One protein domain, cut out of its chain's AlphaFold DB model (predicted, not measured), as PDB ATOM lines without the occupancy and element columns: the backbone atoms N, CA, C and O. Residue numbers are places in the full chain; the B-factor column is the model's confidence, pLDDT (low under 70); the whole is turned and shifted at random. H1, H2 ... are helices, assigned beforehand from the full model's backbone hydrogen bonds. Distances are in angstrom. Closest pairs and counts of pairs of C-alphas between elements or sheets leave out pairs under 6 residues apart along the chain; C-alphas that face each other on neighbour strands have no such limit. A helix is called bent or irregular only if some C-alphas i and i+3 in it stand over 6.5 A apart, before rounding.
ATOM      1  N   ASP A   2      28.041   1.029 -38.310       53.66
ATOM      2  CA  ASP A   2      27.575   2.157 -37.467       53.66
ATOM      3  C   ASP A   2      26.224   2.765 -37.877       53.66
ATOM      4  O   ASP A   2      25.496   3.290 -37.028       53.66
ATOM      5  N   LEU A   3      25.875   2.699 -39.168       58.34
ATOM      6  CA  LEU A   3      24.607   3.231 -39.676       58.34
ATOM      7  C   LEU A   3      23.408   2.464 -39.086       58.34
ATOM      8  O   LEU A   3      22.463   3.087 -38.607       58.34
ATOM      9  N   ASP A   4      23.508   1.133 -39.011       75.44
ATOM     10  CA  ASP A   4      22.459   0.265 -38.462       75.44
ATOM     11  C   ASP A   4      22.228   0.527 -36.970       75.44
ATOM     12  O   ASP A   4      21.089   0.642 -36.518       75.44
ATOM     13  N   LYS A   5      23.307   0.733 -36.200       74.38
ATOM     14  CA  LYS A   5      23.206   1.071 -34.773       74.38
ATOM     15  C   LYS A   5      22.456   2.386 -34.558       74.38
ATOM     16  O   LYS A   5      21.584   2.451 -33.694       74.38
ATOM     17  N   LYS A   6      22.754   3.434 -35.335       80.44
ATOM     18  CA  LYS A   6      22.068   4.737 -35.212       80.44
ATOM     19  C   LYS A   6      20.568   4.629 -35.481       80.44
ATOM     20  O   LYS A   6      19.784   5.247 -34.762       80.44
ATOM     21  N   VAL A   7      20.177   3.846 -36.488       84.06
ATOM     22  CA  VAL A   7      18.766   3.633 -36.841       84.06
ATOM     23  C   VAL A   7      18.029   2.898 -35.721       84.06
ATOM     24  O   VAL A   7      16.957   3.342 -35.316       84.06
ATOM     25  N   ILE A   8      18.629   1.847 -35.152       83.44
ATOM     26  CA  ILE A   8      18.044   1.091 -34.032       83.44
ATOM     27  C   ILE A   8      17.827   1.996 -32.812       83.44
ATOM     28  O   ILE A   8      16.727   2.039 -32.265       83.44
ATOM     29  N   TRP A   9      18.832   2.779 -32.407       84.19
ATOM     30  CA  TRP A   9      18.694   3.688 -31.262       84.19
ATOM     31  C   TRP A   9      17.662   4.795 -31.500       84.19
ATOM     32  O   TRP A   9      16.939   5.174 -30.579       84.19
ATOM     33  N   ARG A  10      17.526   5.274 -32.742       86.50
ATOM     34  CA  ARG A  10      16.473   6.229 -33.101       86.50
ATOM     35  C   ARG A  10      15.082   5.598 -33.010       86.50
ATOM     36  O   ARG A  10      14.182   6.232 -32.468       86.50
ATOM     37  N   LEU A  11      14.905   4.359 -33.474       86.81
ATOM     38  CA  LEU A  11      13.645   3.619 -33.314       86.81
ATOM     39  C   LEU A  11      13.289   3.432 -31.835       86.81
ATOM     40  O   LEU A  11      12.148   3.660 -31.442       86.81
ATOM     41  N   ILE A  12      14.279   3.100 -31.005       85.00
ATOM     42  CA  ILE A  12      14.110   3.002 -29.553       85.00
ATOM     43  C   ILE A  12      13.679   4.351 -28.956       85.00
ATOM     44  O   ILE A  12      12.749   4.388 -28.157       85.00
ATOM     45  N   ALA A  13      14.303   5.468 -29.353       86.88
ATOM     46  CA  ALA A  13      13.915   6.802 -28.884       86.88
ATOM     47  C   ALA A  13      12.460   7.152 -29.246       86.88
ATOM     48  O   ALA A  13      11.726   7.680 -28.412       86.88
ATOM     49  N   VAL A  14      12.027   6.811 -30.465       87.38
ATOM     50  CA  VAL A  14      10.638   6.998 -30.916       87.38
ATOM     51  C   VAL A  14       9.675   6.135 -30.096       87.38
ATOM     52  O   VAL A  14       8.642   6.631 -29.645       87.38
ATOM     53  N   ALA A  15      10.024   4.873 -29.835       86.00
ATOM     54  CA  ALA A  15       9.225   3.998 -28.982       86.00
ATOM     55  C   ALA A  15       9.109   4.552 -27.551       86.00
ATOM     56  O   ALA A  15       8.010   4.608 -27.000       86.00
ATOM     57  N   CYS A  16      10.212   5.041 -26.970       83.69
ATOM     58  CA  CYS A  16      10.204   5.703 -25.665       83.69
ATOM     59  C   CYS A  16       9.281   6.925 -25.651       83.69
ATOM     60  O   CYS A  16       8.502   7.077 -24.716       83.69
ATOM     61  N   LEU A  17       9.318   7.769 -26.685       88.38
ATOM     62  CA  LEU A  17       8.432   8.929 -26.795       88.38
ATOM     63  C   LEU A  17       6.953   8.522 -26.805       88.38
ATOM     64  O   LEU A  17       6.135   9.149 -26.130       88.38
ATOM     65  N   PHE A  18       6.608   7.451 -27.518       87.38
ATOM     66  CA  PHE A  18       5.237   6.948 -27.555       87.38
ATOM     67  C   PHE A  18       4.789   6.429 -26.182       87.38
ATOM     68  O   PHE A  18       3.726   6.808 -25.690       87.38
ATOM     69  N   ILE A  19       5.642   5.644 -25.516       84.06
ATOM     70  CA  ILE A  19       5.399   5.143 -24.156       84.06
ATOM     71  C   ILE A  19       5.193   6.310 -23.184       84.06
ATOM     72  O   ILE A  19       4.202   6.329 -22.456       84.06
ATOM     73  N   TRP A  20       6.074   7.315 -23.197       85.94
ATOM     74  CA  TRP A  20       5.953   8.473 -22.307       85.94
ATOM     75  C   TRP A  20       4.703   9.299 -22.579       85.94
ATOM     76  O   TRP A  20       4.100   9.801 -21.636       85.94
ATOM     77  N   THR A  21       4.274   9.391 -23.836       84.62
ATOM     78  CA  THR A  21       3.023  10.066 -24.202       84.62
ATOM     79  C   THR A  21       1.820   9.350 -23.587       84.62
ATOM     80  O   THR A  21       0.979   9.988 -22.957       84.62
ATOM     81  N   ILE A  22       1.766   8.017 -23.685       84.31
ATOM     82  CA  ILE A  22       0.707   7.209 -23.059       84.31
ATOM     83  C   ILE A  22       0.730   7.376 -21.535       84.31
ATOM     84  O   ILE A  22      -0.311   7.604 -20.922       84.31
ATOM     85  N   VAL A  23       1.913   7.306 -20.920       81.81
ATOM     86  CA  VAL A  23       2.078   7.459 -19.465       81.81
ATOM     87  C   VAL A  23       1.686   8.865 -19.001       81.81
ATOM     88  O   VAL A  23       1.080   9.008 -17.938       81.81
ATOM     89  N   LEU A  24       1.982   9.905 -19.781       84.69
ATOM     90  CA  LEU A  24       1.572  11.278 -19.488       84.69
ATOM     91  C   LEU A  24       0.046  11.412 -19.527       84.69
ATOM     92  O   LEU A  24      -0.541  11.922 -18.576       84.69
ATOM     93  N   LEU A  25      -0.598  10.908 -20.585       83.19
ATOM     94  CA  LEU A  25      -2.058  10.918 -20.713       83.19
ATOM     95  C   LEU A  25      -2.727  10.147 -19.572       83.19
ATOM     96  O   LEU A  25      -3.696  10.628 -18.986       83.19
ATOM     97  N   TRP A  26      -2.166   8.993 -19.202       81.00
ATOM     98  CA  TRP A  26      -2.626   8.210 -18.059       81.00
ATOM     99  C   TRP A  26      -2.516   8.997 -16.751       81.00
ATOM    100  O   TRP A  26      -3.468   9.039 -15.971       81.00
ATOM    101  N   ASN A  27      -1.375   9.654 -16.516       78.81
ATOM    102  CA  ASN A  27      -1.181  10.483 -15.331       78.81
ATOM    103  C   ASN A  27      -2.163  11.651 -15.300       78.81
ATOM    104  O   ASN A  27      -2.767  11.866 -14.262       78.81
ATOM    105  N   ILE A  28      -2.394  12.359 -16.408       80.31
ATOM    106  CA  ILE A  28      -3.366  13.464 -16.456       80.31
ATOM    107  C   ILE A  28      -4.778  12.958 -16.123       80.31
ATOM    108  O   ILE A  28      -5.444  13.528 -15.257       80.31
ATOM    109  N   ALA A  29      -5.209  11.858 -16.748       78.56
ATOM    110  CA  ALA A  29      -6.537  11.280 -16.541       78.56
ATOM    111  C   ALA A  29      -6.773  10.822 -15.089       78.56
ATOM    112  O   ALA A  29      -7.863  11.009 -14.551       78.56
ATOM    113  N   PHE A  30      -5.753  10.255 -14.434       70.25
ATOM    114  CA  PHE A  30      -5.843   9.783 -13.048       70.25
ATOM    115  C   PHE A  30      -5.486  10.831 -11.987       70.25
ATOM    116  O   PHE A  30      -5.854  10.646 -10.827       70.25
ATOM    117  N   PHE A  31      -4.780  11.904 -12.344       66.94
ATOM    118  CA  PHE A  31      -4.364  12.964 -11.422       66.94
ATOM    119  C   PHE A  31      -5.472  13.996 -11.186       66.94
ATOM    120  O   PHE A  31      -5.701  14.381 -10.041       66.94
ATOM    121  N   LEU A  32      -6.210  14.384 -12.233       61.16
ATOM    122  CA  LEU A  32      -7.317  15.349 -12.151       61.16
ATOM    123  C   LEU A  32      -8.404  15.014 -11.098       61.16
ATOM    124  O   LEU A  32      -8.888  15.943 -10.455       61.16
ATOM    125  N   PRO A  33      -8.782  13.742 -10.855       62.62
ATOM    126  CA  PRO A  33      -9.783  13.402  -9.838       62.62
ATOM    127  C   PRO A  33      -9.230  13.153  -8.416       62.62
ATOM    128  O   PRO A  33     -10.000  12.767  -7.533       62.62
ATOM    129  N   GLN A  34      -7.923  13.306  -8.147       60.91
ATOM    130  CA  GLN A  34      -7.354  12.911  -6.848       60.91
ATOM    131  C   GLN A  34      -7.481  13.953  -5.726       60.91
ATOM    132  O   GLN A  34      -7.359  15.159  -5.912       60.91
ATOM    133  N   LYS A  35      -7.677  13.439  -4.502       58.94
ATOM    134  CA  LYS A  35      -7.752  14.203  -3.246       58.94
ATOM    135  C   LYS A  35      -6.430  14.942  -2.947       58.94
ATOM    136  O   LYS A  35      -5.361  14.412  -3.255       58.94
ATOM    137  N   PRO A  36      -6.461  16.079  -2.221       65.88
ATOM    138  CA  PRO A  36      -5.298  16.954  -1.982       65.88
ATOM    139  C   PRO A  36      -4.082  16.263  -1.339       65.88
ATOM    140  O   PRO A  36      -2.951  16.714  -1.499       65.88
ATOM    141  N   LYS A  37      -4.280  15.126  -0.659       65.00
ATOM    142  CA  LYS A  37      -3.219  14.365   0.021       65.00
ATOM    143  C   LYS A  37      -2.161  13.767  -0.927       65.00
ATOM    144  O   LYS A  37      -1.074  13.442  -0.465       65.00
ATOM    145  N   TYR A  38      -2.450  13.642  -2.226       68.88
ATOM    146  CA  TYR A  38      -1.532  13.076  -3.233       68.88
ATOM    147  C   TYR A  38      -1.036  14.105  -4.262       68.88
ATOM    148  O   TYR A  38      -0.346  13.750  -5.218       68.88
ATOM    149  N   PHE A  39      -1.347  15.387  -4.053       74.44
ATOM    150  CA  PHE A  39      -1.067  16.452  -5.013       74.44
ATOM    151  C   PHE A  39       0.432  16.626  -5.297       74.44
ATOM    152  O   PHE A  39       0.833  16.741  -6.454       74.44
ATOM    153  N   ILE A  40       1.275  16.579  -4.259       74.94
ATOM    154  CA  ILE A  40       2.731  16.764  -4.387       74.94
ATOM    155  C   ILE A  40       3.357  15.610  -5.183       74.94
ATOM    156  O   ILE A  40       4.061  15.850  -6.161       74.94
ATOM    157  N   ALA A  41       3.062  14.360  -4.813       74.19
ATOM    158  CA  ALA A  41       3.608  13.181  -5.489       74.19
ATOM    159  C   ALA A  41       3.175  13.108  -6.963       74.19
ATOM    160  O   ALA A  41       3.992  12.838  -7.842       74.19
ATOM    161  N   GLY A  42       1.905  13.409  -7.254       76.06
ATOM    162  CA  GLY A  42       1.424  13.436  -8.634       76.06
ATOM    163  C   GLY A  42       1.996  14.597  -9.458       76.06
ATOM    164  O   GLY A  42       2.318  14.395 -10.626       76.06
ATOM    165  N   SER A  43       2.230  15.767  -8.851       80.38
ATOM    166  CA  SER A  43       2.887  16.901  -9.526       80.38
ATOM    167  C   SER A  43       4.335  16.583  -9.901       80.38
ATOM    168  O   SER A  43       4.766  16.882 -11.015       80.38
ATOM    169  N   VAL A  44       5.076  15.921  -9.004       81.94
ATOM    170  CA  VAL A  44       6.444  15.448  -9.276       81.94
ATOM    171  C   VAL A  44       6.439  14.439 -10.426       81.94
ATOM    172  O   VAL A  44       7.191  14.611 -11.384       81.94
ATOM    173  N   ASN A  45       5.546  13.442 -10.399       81.38
ATOM    174  CA  ASN A  45       5.430  12.454 -11.479       81.38
ATOM    175  C   ASN A  45       5.064  13.087 -12.832       81.38
ATOM    176  O   ASN A  45       5.629  12.698 -13.856       81.38
ATOM    177  N   LEU A  46       4.173  14.081 -12.860       83.38
ATOM    178  CA  LEU A  46       3.836  14.824 -14.081       83.38
ATOM    179  C   LEU A  46       5.032  15.607 -14.626       83.38
ATOM    180  O   LEU A  46       5.339  15.499 -15.814       83.38
ATOM    181  N   MET A  47       5.737  16.345 -13.763       86.81
ATOM    182  CA  MET A  47       6.947  17.082 -14.141       86.81
ATOM    183  C   MET A  47       7.990  16.150 -14.768       86.81
ATOM    184  O   MET A  47       8.632  16.491 -15.761       86.81
ATOM    185  N   LEU A  48       8.112  14.938 -14.235       86.06
ATOM    186  CA  LEU A  48       9.001  13.913 -14.760       86.06
ATOM    187  C   LEU A  48       8.578  13.322 -16.083       86.06
ATOM    188  O   LEU A  48       9.429  13.153 -16.948       86.06
ATOM    189  N   CYS A  49       7.292  13.043 -16.268       84.00
ATOM    190  CA  CYS A  49       6.792  12.590 -17.560       84.00
ATOM    191  C   CYS A  49       7.096  13.628 -18.649       84.00
ATOM    192  O   CYS A  49       7.552  13.265 -19.731       84.00
ATOM    193  N   ILE A  50       6.926  14.918 -18.338       87.75
ATOM    194  CA  ILE A  50       7.249  16.021 -19.251       87.75
ATOM    195  C   ILE A  50       8.753  16.051 -19.553       87.75
ATOM    196  O   ILE A  50       9.143  16.029 -20.720       87.75
ATOM    197  N   LEU A  51       9.609  16.033 -18.524       90.38
ATOM    198  CA  LEU A  51      11.066  15.983 -18.699       90.38
ATOM    199  C   LEU A  51      11.503  14.766 -19.528       90.38
ATOM    200  O   LEU A  51      12.376  14.886 -20.390       90.38
ATOM    201  N   SER A  52      10.882  13.607 -19.307       86.38
ATOM    202  CA  SER A  52      11.180  12.374 -20.035       86.38
ATOM    203  C   SER A  52      10.722  12.384 -21.481       86.38
ATOM    204  O   SER A  52      11.425  11.872 -22.357       86.38
ATOM    205  N   MET A  53       9.600  13.037 -21.759       88.00
ATOM    206  CA  MET A  53       9.145  13.284 -23.118       88.00
ATOM    207  C   MET A  53      10.124  14.205 -23.860       88.00
ATOM    208  O   MET A  53      10.581  13.849 -24.946       88.00
ATOM    209  N   PHE A  54      10.541  15.323 -23.252       90.19
ATOM    210  CA  PHE A  54      11.542  16.225 -23.839       90.19
ATOM    211  C   PHE A  54      12.881  15.530 -24.095       90.19
ATOM    212  O   PHE A  54      13.449  15.652 -25.181       90.19
ATOM    213  N   ALA A  55      13.374  14.750 -23.133       88.00
ATOM    214  CA  ALA A  55      14.598  13.976 -23.305       88.00
ATOM    215  C   ALA A  55      14.484  12.960 -24.452       88.00
ATOM    216  O   ALA A  55      15.432  12.793 -25.217       88.00
ATOM    217  N   SER A  56      13.318  12.330 -24.623       87.50
ATOM    218  CA  SER A  56      13.064  11.403 -25.735       87.50
ATOM    219  C   SER A  56      13.069  12.118 -27.089       87.50
ATOM    220  O   SER A  56      13.634  11.591 -28.043       87.50
ATOM    221  N   VAL A  57      12.537  13.345 -27.175       90.19
ATOM    222  CA  VAL A  57      12.642  14.183 -28.386       90.19
ATOM    223  C   VAL A  57      14.105  14.478 -28.717       90.19
ATOM    224  O   VAL A  57      14.527  14.287 -29.856       90.19
ATOM    225  N   ILE A  58      14.907  14.881 -27.726       90.62
ATOM    226  CA  ILE A  58      16.344  15.145 -27.918       90.62
ATOM    227  C   ILE A  58      17.065  13.883 -28.422       90.62
ATOM    228  O   ILE A  58      17.898  13.959 -29.329       90.62
ATOM    229  N   LEU A  59      16.713  12.713 -27.885       88.38
ATOM    230  CA  LEU A  59      17.283  11.424 -28.279       88.38
ATOM    231  C   LEU A  59      16.933  11.003 -29.715       88.38
ATOM    232  O   LEU A  59      17.712  10.285 -30.331       88.38
ATOM    233  N   ILE A  60      15.832  11.477 -30.307       89.12
ATOM    234  CA  ILE A  60      15.536  11.214 -31.730       89.12
ATOM    235  C   ILE A  60      16.597  11.866 -32.636       89.12
ATOM    236  O   ILE A  60      17.040  11.269 -33.629       89.12
ATOM    237  N   PHE A  61      17.038  13.075 -32.275       88.94
ATOM    238  CA  PHE A  61      18.077  13.811 -32.998       88.94
ATOM    239  C   PHE A  61      19.486  13.313 -32.650       88.94
ATOM    240  O   PHE A  61      20.319  13.181 -33.547       88.94
ATOM    241  N   TYR A  62      19.722  12.943 -31.386       87.88
ATOM    242  CA  TYR A  62      21.011  12.459 -30.877       87.88
ATOM    243  C   TYR A  62      20.914  11.050 -30.256       87.88
ATOM    244  O   TYR A  62      21.155  10.879 -29.057       87.88
ATOM    245  N   PRO A  63      20.627  10.007 -31.059       83.81
ATOM    246  CA  PRO A  63      20.277   8.674 -30.550       83.81
ATOM    247  C   PRO A  63      21.430   7.935 -29.866       83.81
ATOM    248  O   PRO A  63      21.205   7.006 -29.101       83.81
ATOM    249  N   GLN A  64      22.678   8.339 -30.102       82.75
ATOM    250  CA  GLN A  64      23.851   7.695 -29.502       82.75
ATOM    251  C   GLN A  64      24.239   8.273 -28.135       82.75
ATOM    252  O   GLN A  64      25.169   7.771 -27.501       82.75
ATOM    253  N   ASN A  65      23.557   9.319 -27.658       86.25
ATOM    254  CA  ASN A  65      23.892   9.932 -26.381       86.25
ATOM    255  C   ASN A  65      23.350   9.101 -25.202       86.25
ATOM    256  O   ASN A  65      22.318   9.416 -24.607       86.25
ATOM    257  N   LEU A  66      24.071   8.032 -24.846       85.75
ATOM    258  CA  LEU A  66      23.679   7.126 -23.757       85.75
ATOM    259  C   LEU A  66      23.651   7.807 -22.378       85.75
ATOM    260  O   LEU A  66      23.029   7.265 -21.469       85.75
ATOM    261  N   TYR A  67      24.259   8.989 -22.203       86.81
ATOM    262  CA  TYR A  67      24.159   9.734 -20.942       86.81
ATOM    263  C   TYR A  67      22.729  10.197 -20.656       86.81
ATOM    264  O   TYR A  67      22.302  10.163 -19.505       86.81
ATOM    265  N   ILE A  68      21.973  10.579 -21.691       86.44
ATOM    266  CA  ILE A  68      20.578  11.011 -21.530       86.44
ATOM    267  C   ILE A  68      19.711   9.811 -21.130       86.44
ATOM    268  O   ILE A  68      18.933   9.911 -20.183       86.44
ATOM    269  N   TYR A  69      19.910   8.651 -21.769       85.44
ATOM    270  CA  TYR A  69      19.259   7.398 -21.366       85.44
ATOM    271  C   TYR A  69      19.618   7.003 -19.928       85.44
ATOM    272  O   TYR A  69      18.732   6.654 -19.149       85.44
ATOM    273  N   ALA A  70      20.900   7.097 -19.562       87.19
ATOM    274  CA  ALA A  70      21.379   6.782 -18.221       87.19
ATOM    275  C   ALA A  70      20.716   7.668 -17.162       87.19
ATOM    276  O   ALA A  70      20.160   7.162 -16.191       87.19
ATOM    277  N   PHE A  71      20.730   8.984 -17.377       88.06
ATOM    278  CA  PHE A  71      20.150   9.955 -16.457       88.06
ATOM    279  C   PHE A  71      18.647   9.733 -16.274       88.06
ATOM    280  O   PHE A  71      18.176   9.627 -15.145       88.06
ATOM    281  N   MET A  72      17.915   9.578 -17.379       88.12
ATOM    282  CA  MET A  72      16.478   9.295 -17.389       88.12
ATOM    283  C   MET A  72      16.123   8.048 -16.581       88.12
ATOM    284  O   MET A  72      15.271   8.104 -15.696       88.12
ATOM    285  N   CYS A  73      16.799   6.934 -16.867       86.44
ATOM    286  CA  CYS A  73      16.526   5.652 -16.231       86.44
ATOM    287  C   CYS A  73      16.914   5.660 -14.743       86.44
ATOM    288  O   CYS A  73      16.177   5.132 -13.915       86.44
ATOM    289  N   CYS A  74      18.024   6.313 -14.379       86.75
ATOM    290  CA  CYS A  74      18.423   6.468 -12.980       86.75
ATOM    291  C   CYS A  74      17.429   7.322 -12.190       86.75
ATOM    292  O   CYS A  74      17.060   6.955 -11.078       86.75
ATOM    293  N   LEU A  75      16.989   8.448 -12.754       86.50
ATOM    294  CA  LEU A  75      16.101   9.381 -12.068       86.50
ATOM    295  C   LEU A  75      14.709   8.754 -11.858       86.50
ATOM    296  O   LEU A  75      14.198   8.758 -10.736       86.50
ATOM    297  N   TRP A  76      14.155   8.104 -12.886       84.44
ATOM    298  CA  TRP A  76      12.928   7.309 -12.752       84.44
ATOM    299  C   TRP A  76      13.080   6.138 -11.784       84.44
ATOM    300  O   TRP A  76      12.187   5.880 -10.976       84.44
ATOM    301  N   GLY A  77      14.224   5.457 -11.835       83.19
ATOM    302  CA  GLY A  77      14.530   4.351 -10.944       83.19
ATOM    303  C   GLY A  77      14.495   4.766  -9.474       83.19
ATOM    304  O   GLY A  77      13.774   4.162  -8.684       83.19
ATOM    305  N   ILE A  78      15.194   5.850  -9.121       82.94
ATOM    306  CA  ILE A  78      15.240   6.385  -7.751       82.94
ATOM    307  C   ILE A  78      13.837   6.748  -7.258       82.94
ATOM    308  O   ILE A  78      13.449   6.355  -6.161       82.94
ATOM    309  N   LEU A  79      13.052   7.460  -8.063       79.56
ATOM    310  CA  LEU A  79      11.732   7.917  -7.629       79.56
ATOM    311  C   LEU A  79      10.727   6.782  -7.495       79.56
ATOM    312  O   LEU A  79       9.963   6.755  -6.534       79.56
ATOM    313  N   SER A  80      10.774   5.797  -8.389       77.31
ATOM    314  CA  SER A  80       9.948   4.598  -8.261       77.31
ATOM    315  C   SER A  80      10.363   3.728  -7.065       77.31
ATOM    316  O   SER A  80       9.519   3.024  -6.503       77.31
ATOM    317  N   ILE A  81      11.638   3.763  -6.659       78.00
ATOM    318  CA  ILE A  81      12.098   3.138  -5.412       78.00
ATOM    319  C   ILE A  81      11.543   3.916  -4.208       78.00
ATOM    320  O   ILE A  81      11.024   3.301  -3.279       78.00
ATOM    321  N   MET A  82      11.562   5.251  -4.238       73.38
ATOM    322  CA  MET A  82      11.048   6.089  -3.146       73.38
ATOM    323  C   MET A  82       9.521   6.023  -2.980       73.38
ATOM    324  O   MET A  82       9.036   6.052  -1.853       73.38
ATOM    325  N   ASP A  83       8.755   5.914  -4.070       69.50
ATOM    326  CA  ASP A  83       7.286   6.006  -4.029       69.50
ATOM    327  C   ASP A  83       6.588   4.715  -3.561       69.50
ATOM    328  O   ASP A  83       5.390   4.753  -3.294       69.50
ATOM    329  N   LYS A  84       7.298   3.576  -3.445       65.44
ATOM    330  CA  LYS A  84       6.809   2.304  -2.838       65.44
ATOM    331  C   LYS A  84       7.791   1.124  -2.926       65.44
ATOM    332  O   LYS A  84       7.404   0.012  -2.580       65.44
ATOM    333  N   GLY A  85       9.019   1.316  -3.409       61.66
ATOM    334  CA  GLY A  85       9.967   0.216  -3.604       61.66
ATOM    335  C   GLY A  85       9.530  -0.767  -4.693       61.66
ATOM    336  O   GLY A  85       9.696  -1.970  -4.517       61.66
ATOM    337  N   ARG A  86       8.945  -0.274  -5.795       68.06
ATOM    338  CA  ARG A  86       8.443  -1.111  -6.906       68.06
ATOM    339  C   ARG A  86       9.579  -1.723  -7.721       68.06
ATOM    340  O   ARG A  86      10.533  -1.012  -8.039       68.06
ATOM    341  N   THR A  87       9.430  -2.982  -8.145       67.88
ATOM    342  CA  THR A  87      10.420  -3.759  -8.927       67.88
ATOM    343  C   THR A  87      10.919  -3.011 -10.173       67.88
ATOM    344  O   THR A  87      12.107  -3.042 -10.498       67.88
ATOM    345  N   ASN A  88      10.043  -2.234 -10.815       70.12
ATOM    346  CA  ASN A  88      10.385  -1.436 -12.003       70.12
ATOM    347  C   ASN A  88      11.411  -0.348 -11.737       70.12
ATOM    348  O   ASN A  88      12.248  -0.072 -12.596       70.12
ATOM    349  N   GLY A  89      11.383   0.238 -10.540       75.12
ATOM    350  CA  GLY A  89      12.368   1.236 -10.143       75.12
ATOM    351  C   GLY A  89      13.780   0.658 -10.134       75.12
ATOM    352  O   GLY A  89      14.708   1.283 -10.641       75.12
ATOM    353  N   TYR A  90      13.939  -0.577  -9.654       73.62
ATOM    354  CA  TYR A  90      15.232  -1.267  -9.623       73.62
ATOM    355  C   TYR A  90      15.739  -1.573 -11.025       73.62
ATOM    356  O   TYR A  90      16.903  -1.320 -11.326       73.62
ATOM    357  N   LEU A  91      14.864  -2.086 -11.893       76.19
ATOM    358  CA  LEU A  91      15.224  -2.430 -13.266       76.19
ATOM    359  C   LEU A  91      15.621  -1.184 -14.056       76.19
ATOM    360  O   LEU A  91      16.663  -1.188 -14.707       76.19
ATOM    361  N   MET A  92      14.860  -0.092 -13.942       80.75
ATOM    362  CA  MET A  92      15.229   1.178 -14.573       80.75
ATOM    363  C   MET A  92      16.529   1.741 -13.997       80.75
ATOM    364  O   MET A  92      17.395   2.168 -14.758       80.75
ATOM    365  N   PHE A  93      16.729   1.684 -12.681       84.19
ATOM    366  CA  PHE A  93      17.970   2.158 -12.073       84.19
ATOM    367  C   PHE A  93      19.194   1.360 -12.550       84.19
ATOM    368  O   PHE A  93      20.200   1.942 -12.960       84.19
ATOM    369  N   LEU A  94      19.101   0.026 -12.563       82.00
ATOM    370  CA  LEU A  94      20.145  -0.859 -13.083       82.00
ATOM    371  C   LEU A  94      20.408  -0.613 -14.568       82.00
ATOM    372  O   LEU A  94      21.563  -0.591 -15.000       82.00
ATOM    373  N   LEU A  95      19.355  -0.373 -15.349       82.00
ATOM    374  CA  LEU A  95      19.482  -0.068 -16.768       82.00
ATOM    375  C   LEU A  95      20.255   1.236 -16.976       82.00
ATOM    376  O   LEU A  95      21.212   1.278 -17.751       82.00
ATOM    377  N   GLY A  96      19.904   2.272 -16.212       85.56
ATOM    378  CA  GLY A  96      20.596   3.555 -16.228       85.56
ATOM    379  C   GLY A  96      22.071   3.431 -15.852       85.56
ATOM    380  O   GLY A  96      22.943   3.958 -16.547       85.56
ATOM    381  N   MET A  97      22.371   2.646 -14.814       83.50
ATOM    382  CA  MET A  97      23.747   2.360 -14.409       83.50
ATOM    383  C   MET A  97      24.529   1.586 -15.463       83.50
ATOM    384  O   MET A  97      25.729   1.810 -15.623       83.50
ATOM    385  N   THR A  98      23.870   0.722 -16.226       81.56
ATOM    386  CA  THR A  98      24.537  -0.019 -17.294       81.56
ATOM    387  C   THR A  98      24.861   0.880 -18.487       81.56
ATOM    388  O   THR A  98      25.962   0.798 -19.038       81.56
ATOM    389  N   PHE A  99      23.971   1.811 -18.845       84.25
ATOM    390  CA  PHE A  99      24.287   2.847 -19.833       84.25
ATOM    391  C   PHE A  99      25.447   3.734 -19.377       84.25
ATOM    392  O   PHE A  99      26.370   3.986 -20.154       84.25
ATOM    393  N   ALA A 100      25.451   4.143 -18.107       83.81
ATOM    394  CA  ALA A 100      26.556   4.895 -17.522       83.81
ATOM    395  C   ALA A 100      27.869   4.091 -17.557       83.81
ATOM    396  O   ALA A 100      28.926   4.634 -17.886       83.81
ATOM    397  N   TYR A 101      27.818   2.789 -17.268       80.12
ATOM    398  CA  TYR A 101      28.968   1.891 -17.360       80.12
ATOM    399  C   TYR A 101      29.530   1.803 -18.777       80.12
ATOM    400  O   TYR A 101      30.741   1.943 -18.946       80.12
ATOM    401  N   ASN A 102      28.672   1.646 -19.788       78.38
ATOM    402  CA  ASN A 102      29.110   1.571 -21.180       78.38
ATOM    403  C   ASN A 102      29.782   2.874 -21.656       78.38
ATOM    404  O   ASN A 102      30.682   2.840 -22.484       78.38
ATOM    405  N   GLN A 103      29.398   4.013 -21.075       79.62
ATOM    406  CA  GLN A 103      30.019   5.321 -21.309       79.62
ATOM    407  C   GLN A 103      31.251   5.601 -20.427       79.62
ATOM    408  O   GLN A 103      31.756   6.722 -20.380       79.62
ATOM    409  N   GLY A 104      31.739   4.610 -19.678       76.31
ATOM    410  CA  GLY A 104      32.945   4.752 -18.865       76.31
ATOM    411  C   GLY A 104      32.750   5.510 -17.547       76.31
ATOM    412  O   GLY A 104      33.739   5.900 -16.927       76.31
ATOM    413  N   PHE A 105      31.519   5.681 -17.045       74.31
ATOM    414  CA  PHE A 105      31.259   6.352 -15.759       74.31
ATOM    415  C   PHE A 105      31.987   5.695 -14.572       74.31
ATOM    416  O   PHE A 105      32.365   6.367 -13.608       74.31
ATOM    417  N   PHE A 106      32.235   4.385 -14.635       71.31
ATOM    418  CA  PHE A 106      32.963   3.630 -13.609       71.31
ATOM    419  C   PHE A 106      34.480   3.603 -13.833       71.31
ATOM    420  O   PHE A 106      35.166   2.776 -13.251       71.31
ATOM    421  N   THR A 107      35.054   4.470 -14.663       69.12
ATOM    422  CA  THR A 107      36.521   4.550 -14.796       69.12
ATOM    423  C   THR A 107      37.181   4.989 -13.487       69.12
ATOM    424  O   THR A 107      38.145   4.358 -13.051       69.12
ATOM    425  N   TYR A 108      36.597   5.979 -12.803       61.34
ATOM    426  CA  TYR A 108      37.066   6.511 -11.519       61.34
ATOM    427  C   TYR A 108      36.220   6.031 -10.323       61.34
ATOM    428  O   TYR A 108      34.990   5.977 -10.402       61.34
ATOM    429  N   HIS A 109      36.882   5.724  -9.197       70.19
ATOM    430  CA  HIS A 109      36.277   5.284  -7.923       70.19
ATOM    431  C   HIS A 109      35.348   4.053  -8.020       70.19
ATOM    432  O   HIS A 109      34.311   3.990  -7.357       70.19
ATOM    433  N   LYS A 110      35.744   3.042  -8.811       71.19
ATOM    434  CA  LYS A 110      35.000   1.783  -9.048       71.19
ATOM    435  C   LYS A 110      34.390   1.176  -7.785       71.19
ATOM    436  O   LYS A 110      33.201   0.879  -7.763       71.19
ATOM    437  N   LYS A 111      35.201   1.023  -6.733       62.84
ATOM    438  CA  LYS A 111      34.806   0.353  -5.487       62.84
ATOM    439  C   LYS A 111      33.726   1.128  -4.728       62.84
ATOM    440  O   LYS A 111      32.750   0.529  -4.308       62.84
ATOM    441  N   ILE A 112      33.869   2.450  -4.615       72.19
ATOM    442  CA  ILE A 112      32.913   3.307  -3.893       72.19
ATOM    443  C   ILE A 112      31.580   3.360  -4.644       72.19
ATOM    444  O   ILE A 112      30.528   3.189  -4.039       72.19
ATOM    445  N   LYS A 113      31.617   3.526  -5.972       69.94
ATOM    446  CA  LYS A 113      30.405   3.536  -6.805       69.94
ATOM    447  C   LYS A 113      29.683   2.188  -6.778       69.94
ATOM    448  O   LYS A 113      28.462   2.162  -6.669       69.94
ATOM    449  N   ALA A 114      30.422   1.079  -6.820       68.75
ATOM    450  CA  ALA A 114      29.848  -0.258  -6.688       68.75
ATOM    451  C   ALA A 114      29.225  -0.481  -5.300       68.75
ATOM    452  O   ALA A 114      28.110  -0.985  -5.211       68.75
ATOM    453  N   LEU A 115      29.903  -0.050  -4.231       69.88
ATOM    454  CA  LEU A 115      29.392  -0.157  -2.864       69.88
ATOM    455  C   LEU A 115      28.131   0.697  -2.657       69.88
ATOM    456  O   LEU A 115      27.186   0.234  -2.034       69.88
ATOM    457  N   ALA A 116      28.085   1.910  -3.218       70.88
ATOM    458  CA  ALA A 116      26.912   2.782  -3.153       70.88
ATOM    459  C   ALA A 116      25.699   2.174  -3.874       70.88
ATOM    460  O   ALA A 116      24.584   2.233  -3.363       70.88
ATOM    461  N   ILE A 117      25.917   1.539  -5.030       69.75
ATOM    462  CA  ILE A 117      24.861   0.841  -5.778       69.75
ATOM    463  C   ILE A 117      24.370  -0.383  -5.014       69.75
ATOM    464  O   ILE A 117      23.164  -0.568  -4.878       69.75
ATOM    465  N   LEU A 118      25.285  -1.192  -4.476       66.56
ATOM    466  CA  LEU A 118      24.934  -2.349  -3.653       66.56
ATOM    467  C   LEU A 118      24.176  -1.930  -2.391       66.56
ATOM    468  O   LEU A 118      23.162  -2.535  -2.067       66.56
ATOM    469  N   GLY A 119      24.615  -0.862  -1.722       66.06
ATOM    470  CA  GLY A 119      23.917  -0.295  -0.572       66.06
ATOM    471  C   GLY A 119      22.499   0.148  -0.925       66.06
ATOM    472  O   GLY A 119      21.559  -0.209  -0.220       66.06
ATOM    473  N   LEU A 120      22.329   0.853  -2.049       66.25
ATOM    474  CA  LEU A 120      21.023   1.317  -2.515       66.25
ATOM    475  C   LEU A 120      20.099   0.157  -2.904       66.25
ATOM    476  O   LEU A 120      18.912   0.233  -2.614       66.25
ATOM    477  N   LEU A 121      20.624  -0.921  -3.496       64.62
ATOM    478  CA  LEU A 121      19.861  -2.132  -3.828       64.62
ATOM    479  C   LEU A 121      19.491  -2.954  -2.582       64.62
ATOM    480  O   LEU A 121      18.380  -3.475  -2.499       64.62
ATOM    481  N   CYS A 122      20.382  -3.064  -1.595       59.09
ATOM    482  CA  CYS A 122      20.121  -3.814  -0.362       59.09
ATOM    483  C   CYS A 122      19.053  -3.149   0.515       59.09
ATOM    484  O   CYS A 122      18.167  -3.837   1.020       59.09
ATOM    485  N   THR A 123      19.095  -1.820   0.678       55.25
ATOM    486  CA  THR A 123      18.098  -1.091   1.488       55.25
ATOM    487  C   THR A 123      16.697  -1.165   0.898       55.25
ATOM    488  O   THR A 123      15.712  -1.140   1.631       55.25
ATOM    489  N   SER A 124      16.599  -1.291  -0.421       54.28
ATOM    490  CA  SER A 124      15.332  -1.303  -1.134       54.28
ATOM    491  C   SER A 124      14.737  -2.720  -1.260       54.28
ATOM    492  O   SER A 124      13.529  -2.871  -1.105       54.28
ATOM    493  N   ASN A 125      15.545  -3.791  -1.337       53.44
ATOM    494  CA  ASN A 125      15.041  -5.180  -1.268       53.44
ATOM    495  C   ASN A 125      14.297  -5.520   0.040       53.44
ATOM    496  O   ASN A 125      13.377  -6.336   0.033       53.44
ATOM    497  N   LEU A 126      14.622  -4.851   1.150       53.84
ATOM    498  CA  LEU A 126      13.885  -4.990   2.412       53.84
ATOM    499  C   LEU A 126      12.435  -4.467   2.325       53.84
ATOM    500  O   LEU A 126      11.596  -4.856   3.135       53.84
ATOM    501  N   ALA A 127      12.111  -3.627   1.334       50.44
ATOM    502  CA  ALA A 127      10.774  -3.067   1.127       50.44
ATOM    503  C   ALA A 127       9.830  -3.978   0.309       50.44
ATOM    504  O   ALA A 127       8.624  -3.722   0.281       50.44
ATOM    505  N   LEU A 128      10.349  -5.038  -0.328       54.00
ATOM    506  CA  LEU A 128       9.599  -5.943  -1.219       54.00
ATOM    507  C   LEU A 128       8.813  -7.053  -0.487       54.00
ATOM    508  O   LEU A 128       8.036  -7.769  -1.113       54.00
ATOM    509  N   LEU A 129       8.950  -7.190   0.836       51.12
ATOM    510  CA  LEU A 129       8.183  -8.158   1.629       51.12
ATOM    511  C   LEU A 129       6.756  -7.652   1.901       51.12
ATOM    512  O   LEU A 129       6.438  -7.209   3.004       51.12
ATOM    513  N   ARG A 130       5.873  -7.702   0.896       54.12
ATOM    514  CA  ARG A 130       4.427  -7.468   1.071       54.12
ATOM    515  C   ARG A 130       3.593  -8.420   0.209       54.12
ATOM    516  O   ARG A 130       3.848  -8.571  -0.979       54.12
ATOM    517  N   PHE A 131       2.558  -9.011   0.807       49.53
ATOM    518  CA  PHE A 131       1.597  -9.903   0.146       49.53
ATOM    519  C   PHE A 131       0.252  -9.188  -0.091       49.53
ATOM    520  O   PHE A 131      -0.229  -8.478   0.793       49.53
ATOM    521  N   GLY A 132      -0.377  -9.378  -1.261       53.41
ATOM    522  CA  GLY A 132      -1.734  -8.882  -1.551       53.41
ATOM    523  C   GLY A 132      -2.179  -9.037  -3.015       53.41
ATOM    524  O   GLY A 132      -1.362  -9.148  -3.914       53.41
ATOM    525  N   THR A 133      -3.485  -9.006  -3.289       49.19
ATOM    526  CA  THR A 133      -4.070  -9.211  -4.637       49.19
ATOM    527  C   THR A 133      -3.853  -8.041  -5.604       49.19
ATOM    528  O   THR A 133      -3.767  -8.243  -6.813       49.19
ATOM    529  N   ARG A 134      -3.672  -6.816  -5.088       52.84
ATOM    530  CA  ARG A 134      -3.279  -5.630  -5.878       52.84
ATOM    531  C   ARG A 134      -1.847  -5.738  -6.429       52.84
ATOM    532  O   ARG A 134      -1.549  -5.134  -7.452       52.84
ATOM    533  N   VAL A 135      -1.010  -6.557  -5.782       58.75
ATOM    534  CA  VAL A 135       0.368  -6.860  -6.198       58.75
ATOM    535  C   VAL A 135       0.372  -7.623  -7.521       58.75
ATOM    536  O   VAL A 135       1.249  -7.401  -8.331       58.75
ATOM    537  N   LEU A 136      -0.645  -8.440  -7.808       54.00
ATOM    538  CA  LEU A 136      -0.667  -9.297  -8.999       54.00
ATOM    539  C   LEU A 136      -0.840  -8.504 -10.312       54.00
ATOM    540  O   LEU A 136      -0.228  -8.839 -11.323       54.00
ATOM    541  N   ALA A 137      -1.619  -7.416 -10.288       57.16
ATOM    542  CA  ALA A 137      -1.754  -6.506 -11.430       57.16
ATOM    543  C   ALA A 137      -0.511  -5.615 -11.615       57.16
ATOM    544  O   ALA A 137      -0.096  -5.365 -12.746       57.16
ATOM    545  N   GLU A 138       0.113  -5.172 -10.516       59.38
ATOM    546  CA  GLU A 138       1.405  -4.473 -10.568       59.38
ATOM    547  C   GLU A 138       2.517  -5.410 -11.085       59.38
ATOM    548  O   GLU A 138       3.310  -4.994 -11.923       59.38
ATOM    549  N   SER A 139       2.493  -6.702 -10.735       59.25
ATOM    550  CA  SER A 139       3.443  -7.712 -11.224       59.25
ATOM    551  C   SER A 139       3.396  -7.942 -12.740       59.25
ATOM    552  O   SER A 139       4.410  -8.311 -13.328       59.25
ATOM    553  N   LEU A 140       2.249  -7.734 -13.401       57.47
ATOM    554  CA  LEU A 140       2.144  -7.847 -14.866       57.47
ATOM    555  C   LEU A 140       2.835  -6.681 -15.581       57.47
ATOM    556  O   LEU A 140       3.547  -6.894 -16.563       57.47
ATOM    557  N   LEU A 141       2.660  -5.458 -15.068       61.62
ATOM    558  CA  LEU A 141       3.427  -4.301 -15.531       61.62
ATOM    559  C   LEU A 141       4.915  -4.506 -15.245       61.62
ATOM    560  O   LEU A 141       5.737  -4.239 -16.120       61.62
ATOM    561  N   ASP A 142       5.254  -5.061 -14.078       61.56
ATOM    562  CA  ASP A 142       6.639  -5.386 -13.750       61.56
ATOM    563  C   ASP A 142       7.249  -6.402 -14.725       61.56
ATOM    564  O   ASP A 142       8.375  -6.221 -15.188       61.56
ATOM    565  N   GLY A 143       6.484  -7.414 -15.141       57.00
ATOM    566  CA  GLY A 143       6.896  -8.367 -16.174       57.00
ATOM    567  C   GLY A 143       7.227  -7.709 -17.519       57.00
ATOM    568  O   GLY A 143       8.235  -8.050 -18.138       57.00
ATOM    569  N   LEU A 144       6.443  -6.715 -17.958       61.72
ATOM    570  CA  LEU A 144       6.744  -5.952 -19.178       61.72
ATOM    571  C   LEU A 144       8.051  -5.159 -19.049       61.72
ATOM    572  O   LEU A 144       8.863  -5.158 -19.976       61.72
ATOM    573  N   PHE A 145       8.295  -4.530 -17.898       62.28
ATOM    574  CA  PHE A 145       9.550  -3.818 -17.640       62.28
ATOM    575  C   PHE A 145      10.759  -4.752 -17.580       62.28
ATOM    576  O   PHE A 145      11.825  -4.380 -18.070       62.28
ATOM    577  N   VAL A 146      10.604  -5.972 -17.057       63.25
ATOM    578  CA  VAL A 146      11.641  -7.016 -17.108       63.25
ATOM    579  C   VAL A 146      11.986  -7.362 -18.558       63.25
ATOM    580  O   VAL A 146      13.161  -7.389 -18.922       63.25
ATOM    581  N   ILE A 147      10.985  -7.570 -19.417       65.69
ATOM    582  CA  ILE A 147      11.204  -7.893 -20.836       65.69
ATOM    583  C   ILE A 147      11.919  -6.742 -21.557       65.69
ATOM    584  O   ILE A 147      12.889  -6.970 -22.286       65.69
ATOM    585  N   ILE A 148      11.487  -5.499 -21.325       68.50
ATOM    586  CA  ILE A 148      12.144  -4.304 -21.869       68.50
ATOM    587  C   ILE A 148      13.597  -4.234 -21.377       68.50
ATOM    588  O   ILE A 148      14.508  -4.070 -22.187       68.50
ATOM    589  N   PHE A 149      13.834  -4.430 -20.079       69.50
ATOM    590  CA  PHE A 149      15.170  -4.439 -19.483       69.50
ATOM    591  C   PHE A 149      16.095  -5.457 -20.161       69.50
ATOM    592  O   PHE A 149      17.185  -5.095 -20.610       69.50
ATOM    593  N   PHE A 150      15.655  -6.711 -20.299       65.31
ATOM    594  CA  PHE A 150      16.445  -7.753 -20.954       65.31
ATOM    595  C   PHE A 150      16.663  -7.476 -22.444       65.31
ATOM    596  O   PHE A 150      17.748  -7.747 -22.953       65.31
ATOM    597  N   THR A 151      15.690  -6.866 -23.124       72.88
ATOM    598  CA  THR A 151      15.831  -6.447 -24.527       72.88
ATOM    599  C   THR A 151      16.943  -5.407 -24.670       72.88
ATOM    600  O   THR A 151      17.840  -5.560 -25.499       72.88
ATOM    601  N   PHE A 152      16.957  -4.382 -23.814       71.19
ATOM    602  CA  PHE A 152      18.026  -3.384 -23.815       71.19
ATOM    603  C   PHE A 152      19.385  -3.969 -23.420       71.19
ATOM    604  O   PHE A 152      20.387  -3.626 -24.046       71.19
ATOM    605  N   MET A 153      19.438  -4.854 -22.418       70.88
ATOM    606  CA  MET A 153      20.668  -5.567 -22.053       70.88
ATOM    607  C   MET A 153      21.212  -6.372 -23.228       70.88
ATOM    608  O   MET A 153      22.403  -6.281 -23.524       70.88
ATOM    609  N   TYR A 154      20.344  -7.107 -23.924       72.69
ATOM    610  CA  TYR A 154      20.720  -7.871 -25.102       72.69
ATOM    611  C   TYR A 154      21.320  -6.960 -26.170       72.69
ATOM    612  O   TYR A 154      22.433  -7.222 -26.599       72.69
ATOM    613  N   PHE A 155      20.671  -5.852 -26.544       73.94
ATOM    614  CA  PHE A 155      21.227  -4.939 -27.551       73.94
ATOM    615  C   PHE A 155      22.524  -4.253 -27.107       73.94
ATOM    616  O   PHE A 155      23.428  -4.071 -27.921       73.94
ATOM    617  N   LEU A 156      22.638  -3.888 -25.828       73.25
ATOM    618  CA  LEU A 156      23.819  -3.213 -25.290       73.25
ATOM    619  C   LEU A 156      25.039  -4.141 -25.238       73.25
ATOM    620  O   LEU A 156      26.160  -3.706 -25.496       73.25
ATOM    621  N   PHE A 157      24.820  -5.413 -24.910       71.94
ATOM    622  CA  PHE A 157      25.871  -6.418 -24.794       71.94
ATOM    623  C   PHE A 157      25.926  -7.380 -25.974       71.94
ATOM    624  O   PHE A 157      26.738  -8.297 -25.928       71.94
ATOM    625  N   ARG A 158      25.134  -7.170 -27.033       73.25
ATOM    626  CA  ARG A 158      24.991  -8.106 -28.158       73.25
ATOM    627  C   ARG A 158      26.341  -8.544 -28.701       73.25
ATOM    628  O   ARG A 158      26.596  -9.732 -28.774       73.25
ATOM    629  N   GLU A 159      27.231  -7.592 -28.966       64.56
ATOM    630  CA  GLU A 159      28.569  -7.877 -29.495       64.56
ATOM    631  C   GLU A 159      29.416  -8.694 -28.510       64.56
ATOM    632  O   GLU A 159      30.119  -9.611 -28.907       64.56
ATOM    633  N   LYS A 160      29.316  -8.423 -27.203       64.88
ATOM    634  CA  LYS A 160      30.046  -9.171 -26.165       64.88
ATOM    635  C   LYS A 160      29.464 -10.567 -25.936       64.88
ATOM    636  O   LYS A 160      30.215 -11.496 -25.670       64.88
ATOM    637  N   ILE A 161      28.143 -10.706 -26.034       65.62
ATOM    638  CA  ILE A 161      27.417 -11.973 -25.924       65.62
ATOM    639  C   ILE A 161      27.717 -12.835 -27.151       65.62
ATOM    640  O   ILE A 161      28.066 -13.998 -26.995       65.62
ATOM    641  N   GLU A 162      27.657 -12.265 -28.354       65.50
ATOM    642  CA  GLU A 162      28.035 -12.940 -29.597       65.50
ATOM    643  C   GLU A 162      29.498 -13.387 -29.550       65.50
ATOM    644  O   GLU A 162      29.763 -14.540 -29.852       65.50
ATOM    645  N   LEU A 163      30.430 -12.560 -29.064       59.38
ATOM    646  CA  LEU A 163      31.828 -12.972 -28.858       59.38
ATOM    647  C   LEU A 163      31.980 -14.095 -27.817       59.38
ATOM    648  O   LEU A 163      32.804 -14.992 -27.992       59.38
ATOM    649  N   TYR A 164      31.182 -14.071 -26.747       61.22
ATOM    650  CA  TYR A 164      31.201 -15.101 -25.706       61.22
ATOM    651  C   TYR A 164      30.650 -16.448 -26.208       61.22
ATOM    652  O   TYR A 164      31.254 -17.491 -25.962       61.22
ATOM    653  N   PHE A 165      29.530 -16.432 -26.939       60.31
ATOM    654  CA  PHE A 165      28.882 -17.633 -27.480       60.31
ATOM    655  C   PHE A 165      29.508 -18.139 -28.782       60.31
ATOM    656  O   PHE A 165      29.460 -19.339 -29.037       60.31
ATOM    657  N   ALA A 166      30.145 -17.274 -29.576       57.75
ATOM    658  CA  ALA A 166      30.896 -17.675 -30.766       57.75
ATOM    659  C   ALA A 166      32.144 -18.508 -30.429       57.75
ATOM    660  O   ALA A 166      32.815 -18.995 -31.334       57.75
ATOM    661  N   GLY A 167      32.478 -18.685 -29.144       47.50
ATOM    662  CA  GLY A 167      33.577 -19.550 -28.729       47.50
ATOM    663  C   GLY A 167      34.945 -19.081 -29.225       47.50
ATOM    664  O   GLY A 167      35.916 -19.827 -29.110       47.50
TER     665      GLY A 167
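Overview. This is residues 2 to 167 of the 240 residues of the protein "Regulatory protein LuxR" of Treponema brennaborense (strain DSM 12168 / CIP 105900 / DD5/3) (UniProt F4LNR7). Five helices, H1, H2, H3, H4 and H6, lie roughly side by side in a row curled like an open C, with H1 and H6 at its two ends and apart from each other. H5 lies loosely outside the row, near H3 and H4, and the tail of H6 turns off sharply. The printed part has 166 residues with six named helices, H1 to H6 in order along the chain, and no named strand: the class is all helix. It is compact, with a radius of gyration of the C-alphas of 17.3 A, yet elongated, spanning 56 by 36 by 31 A.

Arrangement. H1, residues 2 to 31, touches H2, residues 36 to 61, at a shallow tilt of 21 degrees, opposite ways; the closest C-alphas, of Arg 10 and Ile 60, are 5.3 A apart. H2 touches H3, residues 66 to 82, with residues 48 to 59 alone, at a shallow tilt of 14 degrees, opposite ways; the closest C-alphas, of Ser 52 and Met 72, are 6.7 A apart. H3 touches H4, residues 87 to 102, at a shallow tilt of 27 degrees, opposite ways; the closest C-alphas, of Ala 70 and Gly 96, are 3.9 A apart. These three pairs are helical hairpins. H5, residues 110 to 125, is close to but not clearly touching H4, with the closest C-alphas, of Tyr 90 and Leu 121, 7.5 A apart. H6, residues 134 to 165, touches H4 with residues 142 to 153 alone, at a shallow tilt of 21 degrees, the same way; the closest C-alphas, of Asn 88 and Asp 142, are 5.7 A apart. H5 and H6 are apart. In H1, H3 and H4 every O i to N i+4 pair is within hydrogen-bond range, against 19 of 22 in H2, 11 of 12 in H5 and 25 of 28 in H6.

Along the chain. H1 begins at C-alpha 2 (27.575, 2.157, -37.467) and is 42.6 A long. H2, 39.0 A, is irregular, with C-alphas 37 and 40 7.8 A apart, and has a kink of 25 degrees near residue 43. H3 measures 24.2 A, H4 23.0 A and H5 22.5 A. H6, 40.6 A, is irregular, with C-alphas 156 and 159 7.9 A apart, has a kink of 74 degrees near residue 159, and ends at C-alpha 165 (28.882, -17.633, -27.480).

Size, cuts and confidence. The two C-alphas farthest apart, of Pro 36 and Gly 167, are 59.7 A apart. The printed part has no cut and no long link. Residues 107 to 112, of which 110 to 112 belong to H5, and residues 129 to 134 stand free. The mean pLDDT of the printed part is 73.7; 64 residues are under 70, among them residues 31 to 38, 117 to 150 and 159 to 167.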